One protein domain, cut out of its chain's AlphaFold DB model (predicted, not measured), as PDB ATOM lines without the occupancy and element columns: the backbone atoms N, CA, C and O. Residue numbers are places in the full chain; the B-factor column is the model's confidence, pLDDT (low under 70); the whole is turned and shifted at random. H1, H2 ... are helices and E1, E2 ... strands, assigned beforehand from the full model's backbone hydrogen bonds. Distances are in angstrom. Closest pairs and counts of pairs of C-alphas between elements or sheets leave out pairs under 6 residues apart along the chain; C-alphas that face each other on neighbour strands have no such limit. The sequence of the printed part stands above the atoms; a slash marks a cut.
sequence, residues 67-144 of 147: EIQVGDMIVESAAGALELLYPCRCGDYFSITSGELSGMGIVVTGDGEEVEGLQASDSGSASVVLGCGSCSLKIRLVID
ATOM      1  N   GLU A  67      89.018  21.699 -16.324       93.31
ATOM      2  CA  GLU A  67      88.379  22.010 -15.045       93.31
ATOM      3  C   GLU A  67      86.877  22.205 -15.285       93.31
ATOM      4  O   GLU A  67      86.498  22.785 -16.303       93.31
ATOM      5  N   ILE A  68      86.044  21.676 -14.393       93.00
ATOM      6  CA  ILE A  68      84.578  21.745 -14.461       93.00
ATOM      7  C   ILE A  68      84.026  22.182 -13.107       93.00
ATOM      8  O   ILE A  68      84.652  21.917 -12.076       93.00
ATOM      9  N   GLN A  69      82.865  22.828 -13.097       90.00
ATOM     10  CA  GLN A  69      82.190  23.215 -11.861       90.00
ATOM     11  C   GLN A  69      81.252  22.104 -11.382       90.00
ATOM     12  O   GLN A  69      80.778  21.296 -12.179       90.00
ATOM     13  N   VAL A  70      80.944  22.075 -10.082       87.81
ATOM     14  CA  VAL A  70      79.924  21.156  -9.529       87.81
ATOM     15  C   VAL A  70      78.578  21.315 -10.230       87.81
ATOM     16  O   VAL A  70      77.941  20.311 -10.531       87.81
ATOM     17  N   GLY A  71      78.187  22.550 -10.557       83.56
ATOM     18  CA  GLY A  71      76.939  22.830 -11.272       83.56
ATOM     19  C   GLY A  71      76.887  22.277 -12.703       83.56
ATOM     20  O   GLY A  71      75.801  22.114 -13.245       83.56
ATOM     21  N   ASP A  72      78.033  21.937 -13.306       88.94
ATOM     22  CA  ASP A  72      78.085  21.318 -14.639       88.94
ATOM     23  C   ASP A  72      77.875  19.791 -14.587       88.94
ATOM     24  O   ASP A  72      77.837  19.127 -15.630       88.94
ATOM     25  N   MET A  73      77.799  19.198 -13.389       90.06
ATOM     26  CA  MET A  73      77.636  17.757 -13.218       90.06
ATOM     27  C   MET A  73      76.167  17.341 -13.291       90.06
ATOM     28  O   MET A  73      75.273  17.974 -12.737       90.06
ATOM     29  N   ILE A  74      75.929  16.205 -13.937       90.44
ATOM     30  CA  ILE A  74      74.641  15.519 -13.949       90.44
ATOM     31  C   ILE A  74      74.486  14.814 -12.603       90.44
ATOM     32  O   ILE A  74      75.383  14.078 -12.199       90.44
ATOM     33  N   VAL A  75      73.361  15.008 -11.918       87.62
ATOM     34  CA  VAL A  75      73.113  14.364 -10.623       87.62
ATOM     35  C   VAL A  75      72.071  13.274 -10.746       87.62
ATOM     36  O   VAL A  75      70.933  13.511 -11.146       87.62
ATOM     37  N   GLU A  76      72.463  12.073 -10.344       87.62
ATOM     38  CA  GLU A  76      71.583  10.925 -10.222       87.62
ATOM     39  C   GLU A  76      71.394  10.576  -8.744       87.62
ATOM     40  O   GLU A  76      72.338  10.498  -7.961       87.62
ATOM     41  N   SER A  77      70.143  10.370  -8.336       81.31
ATOM     42  CA  SER A  77      69.814   9.905  -6.989       81.31
ATOM     43  C   SER A  77      69.539   8.406  -7.032       81.31
ATOM     44  O   SER A  77      68.450   7.983  -7.431       81.31
ATOM     45  N   ALA A  78      70.488   7.600  -6.562       68.75
ATOM     46  CA  ALA A  78      70.342   6.153  -6.453       68.75
ATOM     47  C   ALA A  78      70.446   5.714  -4.985       68.75
ATOM     48  O   ALA A  78      71.434   5.962  -4.301       68.75
ATOM     49  N   ALA A  79      69.404   5.041  -4.485       71.19
ATOM     50  CA  ALA A  79      69.388   4.420  -3.153       71.19
ATOM     51  C   ALA A  79      69.747   5.352  -1.968       71.19
ATOM     52  O   ALA A  79      70.274   4.895  -0.956       71.19
ATOM     53  N   GLY A  80      69.435   6.650  -2.070       70.25
ATOM     54  CA  GLY A  80      69.672   7.627  -1.000       70.25
ATOM     55  C   GLY A  80      71.082   8.226  -0.970       70.25
ATOM     56  O   GLY A  80      71.369   9.020  -0.077       70.25
ATOM     57  N   ALA A  81      71.937   7.887  -1.937       75.06
ATOM     58  CA  ALA A  81      73.182   8.594  -2.214       75.06
ATOM     59  C   ALA A  81      73.050   9.371  -3.533       75.06
ATOM     60  O   ALA A  81      72.410   8.902  -4.476       75.06
ATOM     61  N   LEU A  82      73.641  10.567  -3.582       84.88
ATOM     62  CA  LEU A  82      73.729  11.354  -4.809       84.88
ATOM     63  C   LEU A  82      75.013  10.955  -5.534       84.88
ATOM     64  O   LEU A  82      76.087  10.929  -4.929       84.88
ATOM     65  N   GLU A  83      74.900  10.649  -6.816       90.81
ATOM     66  CA  GLU A  83      76.015  10.376  -7.710       90.81
ATOM     67  C   GLU A  83      76.131  11.532  -8.703       90.81
ATOM     68  O   GLU A  83      75.173  11.866  -9.399       90.81
ATOM     69  N   LEU A  84      77.294  12.183  -8.723       90.88
ATOM     70  CA  LEU A  84      77.597  13.260  -9.651       90.88
ATOM     71  C   LEU A  84      78.377  12.679 -10.829       90.88
ATOM     72  O   LEU A  84      79.424  12.057 -10.640       90.88
ATOM     73  N   LEU A  85      77.888  12.918 -12.041       93.31
ATOM     74  CA  LEU A  85      78.385  12.358 -13.291       93.31
ATOM     75  C   LEU A  85      78.754  13.469 -14.279       93.31
ATOM     76  O   LEU A  85      78.016  14.433 -14.461       93.31
ATOM     77  N   TYR A  86      79.872  13.317 -14.985       94.56
ATOM     78  CA  TYR A  86      80.242  14.190 -16.102       94.56
ATOM     79  C   TYR A  86      80.704  13.356 -17.305       94.56
ATOM     80  O   TYR A  86      81.551  12.472 -17.140       94.56
ATOM     81  N   PRO A  87      80.178  13.590 -18.522       95.06
ATOM     82  CA  PRO A  87      80.476  12.751 -19.676       95.06
ATOM     83  C   PRO A  87      81.941  12.879 -20.108       95.06
ATOM     84  O   PRO A  87      82.462  13.962 -20.378       95.06
ATOM     85  N   CYS A  88      82.615  11.743 -20.237       95.44
ATOM     86  CA  CYS A  88      83.944  11.664 -20.814       95.44
ATOM     87  C   CYS A  88      83.859  11.487 -22.332       95.44
ATOM     88  O   CYS A  88      83.055  10.722 -22.861       95.44
ATOM     89  N   ARG A  89      84.785  12.113 -23.066       92.56
ATOM     90  CA  ARG A  89      84.873  11.998 -24.533       92.56
ATOM     91  C   ARG A  89      85.124  10.577 -25.062       92.56
ATOM     92  O   ARG A  89      85.067  10.373 -26.269       92.56
ATOM     93  N   CYS A  90      85.457   9.615 -24.197       93.88
ATOM     94  CA  CYS A  90      85.571   8.204 -24.574       93.88
ATOM     95  C   CYS A  90      84.223   7.460 -24.594       93.88
ATOM     96  O   CYS A  90      84.194   6.319 -25.047       93.88
ATOM     97  N   GLY A  91      83.138   8.084 -24.122       92.50
ATOM     98  CA  GLY A  91      81.806   7.480 -24.019       92.50
ATOM     99  C   GLY A  91      81.452   6.924 -22.636       92.50
ATOM    100  O   GLY A  91      80.357   6.400 -22.477       92.50
ATOM    101  N   ASP A  92      82.352   7.038 -21.657       95.12
ATOM    102  CA  ASP A  92      82.103   6.719 -20.242       95.12
ATOM    103  C   ASP A  92      81.895   8.010 -19.423       95.12
ATOM    104  O   ASP A  92      81.863   9.100 -19.995       95.12
ATOM    105  N   TYR A  93      81.805   7.918 -18.098       94.44
ATOM    106  CA  TYR A  93      81.632   9.053 -17.195       94.44
ATOM    107  C   TYR A  93      82.820   9.222 -16.242       94.44
ATOM    108  O   TYR A  93      83.540   8.283 -15.895       94.44
ATOM    109  N   PHE A  94      83.041  10.465 -15.833       95.19
ATOM    110  CA  PHE A  94      83.681  10.771 -14.563       95.19
ATOM    111  C   PHE A  94      82.583  10.748 -13.505       95.19
ATOM    112  O   PHE A  94      81.583  11.441 -13.686       95.19
ATOM    113  N   SER A  95      82.754   9.969 -12.441       93.25
ATOM    114  CA  SER A  95      81.767   9.867 -11.368       93.25
ATOM    115  C   SER A  95      82.390  10.126 -10.002       93.25
ATOM    116  O   SER A  95      83.573   9.856  -9.777       93.25
ATOM    117  N   ILE A  96      81.591  10.689  -9.101       92.56
ATOM    118  CA  ILE A  96      81.904  10.797  -7.678       92.56
ATOM    119  C   ILE A  96      80.610  10.778  -6.870       92.56
ATOM    120  O   ILE A  96      79.608  11.387  -7.248       92.56
ATOM    121  N   THR A  97      80.618  10.074  -5.746       90.69
ATOM    122  CA  THR A  97      79.461   9.985  -4.855       90.69
ATOM    123  C   THR A  97      79.486  11.078  -3.787       90.69
ATOM    124  O   THR A  97      80.544  11.530  -3.339       90.69
ATOM    125  N   SER A  98      78.312  11.464  -3.290       87.19
ATOM    126  CA  SER A  98      78.204  12.404  -2.169       87.19
ATOM    127  C   SER A  98      78.876  11.892  -0.892       87.19
ATOM    128  O   SER A  98      79.358  12.691  -0.092       87.19
ATOM    129  N   GLY A  99      78.971  10.570  -0.706       87.25
ATOM    130  CA  GLY A  99      79.718   9.959   0.396       87.25
ATOM    131  C   GLY A  99      81.231  10.184   0.296       87.25
ATOM    132  O   GLY A  99      81.871  10.487   1.303       87.25
ATOM    133  N   GLU A 100      81.802  10.097  -0.911       89.62
ATOM    134  CA  GLU A 100      83.221  10.387  -1.163       89.62
ATOM    135  C   GLU A 100      83.543  11.864  -0.935       89.62
ATOM    136  O   GLU A 100      84.532  12.180  -0.273       89.62
ATOM    137  N   LEU A 101      82.673  12.763  -1.403       87.12
ATOM    138  CA  LEU A 101      82.789  14.202  -1.145       87.12
ATOM    139  C   LEU A 101      82.661  14.524   0.351       87.12
ATOM    140  O   LEU A 101      83.470  15.279   0.889       87.12
ATOM    141  N   SER A 102      81.728  13.877   1.054       84.19
ATOM    142  CA  SER A 102      81.553  14.050   2.504       84.19
ATOM    143  C   SER A 102      82.791  13.615   3.288       84.19
ATOM    144  O   SER A 102      83.186  14.281   4.244       84.19
ATOM    145  N   GLY A 103      83.454  12.532   2.863       83.25
ATOM    146  CA  GLY A 103      84.735  12.096   3.431       83.25
ATOM    147  C   GLY A 103      85.860  13.127   3.270       83.25
ATOM    148  O   GLY A 103      86.804  13.130   4.059       83.25
ATOM    149  N   MET A 104      85.737  14.027   2.291       80.38
ATOM    150  CA  MET A 104      86.637  15.159   2.050       80.38
ATOM    151  C   MET A 104      86.156  16.466   2.711       80.38
ATOM    152  O   MET A 104      86.805  17.497   2.556       80.38
ATOM    153  N   GLY A 105      85.046  16.437   3.459       76.56
ATOM    154  CA  GLY A 105      84.460  17.613   4.113       76.56
ATOM    155  C   GLY A 105      83.608  18.497   3.196       76.56
ATOM    156  O   GLY A 105      83.306  19.632   3.562       76.56
ATOM    157  N   ILE A 106      83.225  17.993   2.020       80.12
ATOM    158  CA  ILE A 106      82.390  18.691   1.039       80.12
ATOM    159  C   ILE A 106      80.964  18.149   1.144       80.12
ATOM    160  O   ILE A 106      80.737  16.952   0.964       80.12
ATOM    161  N   VAL A 107      80.002  19.025   1.424       77.75
ATOM    162  CA  VAL A 107      78.582  18.666   1.459       77.75
ATOM    163  C   VAL A 107      77.938  19.129   0.163       77.75
ATOM    164  O   VAL A 107      78.111  20.272  -0.244       77.75
ATOM    165  N   VAL A 108      77.204  18.236  -0.491       75.06
ATOM    166  CA  VAL A 108      76.466  18.546  -1.716       75.06
ATOM    167  C   VAL A 108      74.980  18.370  -1.444       75.06
ATOM    168  O   VAL A 108      74.548  17.283  -1.052       75.06
ATOM    169  N   THR A 109      74.212  19.433  -1.655       69.62
ATOM    170  CA  THR A 109      72.745  19.431  -1.603       69.62
ATOM    171  C   THR A 109      72.209  19.500  -3.027       69.62
ATOM    172  O   THR A 109      72.679  20.303  -3.827       69.62
ATOM    173  N   GLY A 110      71.296  18.587  -3.364       64.19
ATOM    174  CA  GLY A 110      70.684  18.510  -4.685       64.19
ATOM    175  C   GLY A 110      69.192  18.779  -4.588       64.19
ATOM    176  O   GLY A 110      68.430  17.904  -4.170       64.19
ATOM    177  N   ASP A 111      68.783  19.965  -5.017       53.12
ATOM    178  CA  ASP A 111      67.402  20.443  -4.977       53.12
ATOM    179  C   ASP A 111      66.734  20.190  -6.336       53.12
ATOM    180  O   ASP A 111      66.135  21.074  -6.933       53.12
ATOM    181  N   GLY A 112      66.891  18.992  -6.898       52.12
ATOM    182  CA  GLY A 112      66.188  18.567  -8.116       52.12
ATOM    183  C   GLY A 112      66.551  19.257  -9.444       52.12
ATOM    184  O   GLY A 112      66.187  18.705 -10.478       52.12
ATOM    185  N   GLU A 113      67.275  20.380  -9.464       51.97
ATOM    186  CA  GLU A 113      67.735  21.014 -10.720       51.97
ATOM    187  C   GLU A 113      69.055  21.798 -10.586       51.97
ATOM    188  O   GLU A 113      69.765  21.963 -11.574       51.97
ATOM    189  N   GLU A 114      69.444  22.200  -9.371       52.25
ATOM    190  CA  GLU A 114      70.699  22.909  -9.095       52.25
ATOM    191  C   GLU A 114      71.419  22.262  -7.904       52.25
ATOM    192  O   GLU A 114      70.795  21.759  -6.965       52.25
ATOM    193  N   VAL A 115      72.748  22.199  -7.994       58.56
ATOM    194  CA  VAL A 115      73.602  21.480  -7.047       58.56
ATOM    195  C   VAL A 115      74.631  22.459  -6.521       58.56
ATOM    196  O   VAL A 115      75.554  22.850  -7.237       58.56
ATOM    197  N   GLU A 116      74.472  22.842  -5.261       59.62
ATOM    198  CA  GLU A 116      75.396  23.740  -4.580       59.62
ATOM    199  C   GLU A 116      76.285  22.938  -3.623       59.62
ATOM    200  O   GLU A 116      75.823  22.100  -2.838       59.62
ATOM    201  N   GLY A 117      77.594  23.173  -3.721       54.72
ATOM    202  CA  GLY A 117      78.573  22.621  -2.797       54.72
ATOM    203  C   GLY A 117      78.736  23.541  -1.594       54.72
ATOM    204  O   GLY A 117      79.255  24.646  -1.720       54.72
ATOM    205  N   LEU A 118      78.338  23.075  -0.414       56.84
ATOM    206  CA  LEU A 118      78.522  23.786   0.845       56.84
ATOM    207  C   LEU A 118      79.774  23.260   1.556       56.84
ATOM    208  O   LEU A 118      79.944  22.054   1.765       56.84
ATOM    209  N   GLN A 119      80.657  24.175   1.957       59.06
ATOM    210  CA  GLN A 119      81.813  23.855   2.791       59.06
ATOM    211  C   GLN A 119      81.533  24.165   4.260       59.06
ATOM    212  O   GLN A 119      80.978  25.205   4.602       59.06
ATOM    213  N   ALA A 120      81.983  23.284   5.154       56.94
ATOM    214  CA  ALA A 120      81.841  23.465   6.598       56.94
ATOM    215  C   ALA A 120      82.912  24.395   7.220       56.94
ATOM    216  O   ALA A 120      82.995  24.491   8.445       56.94
ATOM    217  N   SER A 121      83.788  25.040   6.435       53.97
ATOM    218  CA  SER A 121      84.885  25.875   6.958       53.97
ATOM    219  C   SER A 121      85.255  27.035   6.021       53.97
ATOM    220  O   SER A 121      85.502  26.846   4.838       53.97
ATOM    221  N   ASP A 122      85.306  28.237   6.594       59.31
ATOM    222  CA  ASP A 122      85.316  29.572   5.974       59.31
ATOM    223  C   ASP A 122      86.638  29.998   5.287       59.31
ATOM    224  O   ASP A 122      87.159  31.078   5.561       59.31
ATOM    225  N   SER A 123      87.275  29.169   4.442       56.41
ATOM    226  CA  SER A 123      88.489  29.594   3.702       56.41
ATOM    227  C   SER A 123      88.855  28.729   2.474       56.41
ATOM    228  O   SER A 123      89.746  27.885   2.559       56.41
ATOM    229  N   GLY A 124      88.272  29.012   1.300       58.84
ATOM    230  CA  GLY A 124      88.851  28.674  -0.020       58.84
ATOM    231  C   GLY A 124      88.047  27.724  -0.926       58.84
ATOM    232  O   GLY A 124      87.376  26.807  -0.470       58.84
ATOM    233  N   SER A 125      88.155  27.918  -2.247       68.81
ATOM    234  CA  SER A 125      87.638  26.994  -3.272       68.81
ATOM    235  C   SER A 125      88.264  25.602  -3.105       68.81
ATOM    236  O   SER A 125      89.495  25.478  -3.133       68.81
ATOM    237  N   ALA A 126      87.451  24.555  -2.955       83.75
ATOM    238  CA  ALA A 126      87.944  23.179  -2.928       83.75
ATOM    239  C   ALA A 126      88.011  22.627  -4.352       83.75
ATOM    240  O   ALA A 126      87.257  23.033  -5.234       83.75
ATOM    241  N   SER A 127      88.918  21.681  -4.592       89.00
ATOM    242  CA  SER A 127      88.913  20.951  -5.856       89.00
ATOM    243  C   SER A 127      89.293  19.492  -5.677       89.00
ATOM    244  O   SER A 127      90.122  19.155  -4.832       89.00
ATOM    245  N   VAL A 128      88.698  18.635  -6.501       90.81
ATOM    246  CA  VAL A 128      88.928  17.188  -6.513       90.81
ATOM    247  C   VAL A 128      89.329  16.770  -7.923       90.81
ATOM    248  O   VAL A 128      88.761  17.244  -8.902       90.81
ATOM    249  N   VAL A 129      90.324  15.891  -8.052       91.88
ATOM    250  CA  VAL A 129      90.713  15.341  -9.358       91.88
ATOM    251  C   VAL A 129      89.944  14.048  -9.606       91.88
ATOM    252  O   VAL A 129      90.113  13.078  -8.870       91.88
ATOM    253  N   LEU A 130      89.137  14.023 -10.666       93.19
ATOM    254  CA  LEU A 130      88.371  12.853 -11.088       93.19
ATOM    255  C   LEU A 130      89.076  12.156 -12.248       93.19
ATOM    256  O   LEU A 130      89.445  12.796 -13.234       93.19
ATOM    257  N   GLY A 131      89.258  10.841 -12.141       92.19
ATOM    258  CA  GLY A 131      89.740   9.991 -13.228       92.19
ATOM    259  C   GLY A 131      88.580   9.290 -13.927       92.19
ATOM    260  O   GLY A 131      87.618   8.895 -13.279       92.19
ATOM    261  N   CYS A 132      88.664   9.112 -15.242       93.00
ATOM    262  CA  CYS A 132      87.689   8.296 -15.965       93.00
ATOM    263  C   CYS A 132      87.991   6.802 -15.746       93.00
ATOM    264  O   CYS A 132      89.146   6.391 -15.841       93.00
ATOM    265  N   GLY A 133      86.972   5.976 -15.496       85.31
ATOM    266  CA  GLY A 133      87.148   4.528 -15.312       85.31
ATOM    267  C   GLY A 133      87.588   3.795 -16.586       85.31
ATOM    268  O   GLY A 133      88.356   2.836 -16.522       85.31
ATOM    269  N   SER A 134      87.157   4.280 -17.754       90.00
ATOM    270  CA  SER A 134      87.460   3.658 -19.052       90.00
ATOM    271  C   SER A 134      88.700   4.199 -19.766       90.00
ATOM    272  O   SER A 134      89.172   3.586 -20.724       90.00
ATOM    273  N   CYS A 135      89.248   5.346 -19.362       87.88
ATOM    274  CA  CYS A 135      90.435   5.912 -20.009       87.88
ATOM    275  C   CYS A 135      91.372   6.595 -19.010       87.88
ATOM    276  O   CYS A 135      91.045   6.778 -17.852       87.88
ATOM    277  N   SER A 136      92.561   7.010 -19.445       85.88
ATOM    278  CA  SER A 136      93.544   7.641 -18.547       85.88
ATOM    279  C   SER A 136      93.332   9.148 -18.340       85.88
ATOM    280  O   SER A 136      94.262   9.832 -17.909       85.88
ATOM    281  N   LEU A 137      92.160   9.688 -18.695       90.31
ATOM    282  CA  LEU A 137      91.883  11.113 -18.530       90.31
ATOM    283  C   LEU A 137      91.587  11.460 -17.084       90.31
ATOM    284  O   LEU A 137      90.946  10.696 -16.365       90.31
ATOM    285  N   LYS A 138      92.026  12.658 -16.713       92.44
ATOM    286  CA  LYS A 138      91.740  13.290 -15.438       92.44
ATOM    287  C   LYS A 138      91.164  14.676 -15.674       92.44
ATOM    288  O   LYS A 138      91.628  15.378 -16.573       92.44
ATOM    289  N   ILE A 139      90.198  15.074 -14.864       94.38
ATOM    290  CA  ILE A 139      89.649  16.433 -14.827       94.38
ATOM    291  C   ILE A 139      89.686  16.953 -13.393       94.38
ATOM    292  O   ILE A 139      89.786  16.164 -12.453       94.38
ATOM    293  N   ARG A 140      89.619  18.271 -13.218       94.06
ATOM    294  CA  ARG A 140      89.467  18.898 -11.904       94.06
ATOM    295  C   ARG A 140      88.022  19.346 -11.731       94.06
ATOM    296  O   ARG A 140      87.543  20.158 -12.509       94.06
ATOM    297  N   LEU A 141      87.361  18.838 -10.704       92.62
ATOM    298  CA  LEU A 141      86.092  19.354 -10.220       92.62
ATOM    299  C   LEU A 141      86.373  20.497  -9.245       92.62
ATOM    300  O   LEU A 141      87.073  20.284  -8.256       92.62
ATOM    301  N   VAL A 142      85.861  21.687  -9.531       90.81
ATOM    302  CA  VAL A 142      85.967  22.875  -8.680       90.81
ATOM    303  C   VAL A 142      84.658  23.050  -7.918       90.81
ATOM    304  O   VAL A 142      83.576  22.973  -8.499       90.81
ATOM    305  N   ILE A 143      84.777  23.229  -6.604       87.44
ATOM    306  CA  ILE A 143      83.676  23.451  -5.674       87.44
ATOM    307  C   ILE A 143      83.892  24.832  -5.069       87.44
ATOM    308  O   ILE A 143      84.688  25.005  -4.132       87.44
ATOM    309  N   ASP A 144      83.206  25.816  -5.631       74.25
ATOM    310  CA  ASP A 144      83.171  27.152  -5.062       74.25
ATOM    311  C   ASP A 144      82.371  27.109  -3.756       74.25
ATOM    312  O   ASP A 144      81.239  26.633  -3.718       74.25
TER     313      ASP A 144
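Overview. This is residues 67 to 144 of the 147 residues of the protein "DPH-type MB domain-containing protein" of Zea mays (UniProt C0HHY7). Three small sheets stand round a shared middle as the walls of a loosely joined body, with few C-alphas near each other from sheet to sheet. E1, E8 and E7 make one wall, E2, E3 and E4 another, and the hairpin E5 and E6 the third, while the short helix H1 fills the corner between E3 and E5. The printed part has 78 residues with one named helix and eight named strands, in the order E1 E2 E3 E4 H1 E5 E6 E7 E8, and the class is mostly strand. The sheet E1 E8 E7 is mixed; the sheets E2 E3 E4 and E5 E6 are antiparallel. The whole is compact, with a radius of gyration of the C-alphas of 12.2 A and spans of 36 by 28 by 21 A.

Arrangement. E1, residues 67 to 69, is an edge strand and the parallel neighbour of E8, residues 138 to 143, with N 68 and O 140 2.8 A apart. E2, residues 74 to 78, E3, residues 81 to 87, and E4, residues 93 to 97, form a meander, each strand the antiparallel neighbour of the one before. N 76 and O 83 are 2.9 A apart, and N 86 and O 94 are 2.9 A apart. This sheet is only just strongly twisted, its C-alphas lying up to 4.3 A off the best plane. H1, residues 98 to 103, only grazes it with residues 98 to 100; the closest C-alphas of H1 and E3 are those of Ser 98 and Leu 82, 5.3 A apart. In H1 every O i to N i+4 pair is within hydrogen-bond range. E5, residues 106 to 110, comes closest to H1 at the C-alphas of Val 108 and Ser 98, 6.4 A apart. E5 and E6, residues 115 to 119, form an antiparallel hairpin, with N 118 and O 107 2.8 A apart. E7, residues 126 to 131, and E8 form another hairpin, with N 128 and O 141 2.9 A apart. Between sheets, the closest C-alphas of E4 and E7 are those of Phe 94 and Leu 130, 6.2 A apart, and those of E6 and E8 are Gly 117 and Ile 143, 5.9 A apart. E3 and E8 are apart.

Along the chain. E1 begins at C-alpha 67, (88.379, 22.010, -15.045). E3, the longest strand, measures 19.4 A; E7 measures 16.8 A and E8 16.2 A. H1 measures 8.6 A and begins at C-alpha 98, (78.204, 12.404, -2.169). E8 ends at C-alpha 143, (83.676, 23.451, -5.674).

Size, cuts and confidence. The two C-alphas farthest apart are those of Gly 91 and Asp 122, at 37.4 A. The printed part has no cut and no long link. The mean pLDDT of the printed part is 81.3; residue 78 and residues 109 to 125 are under 70.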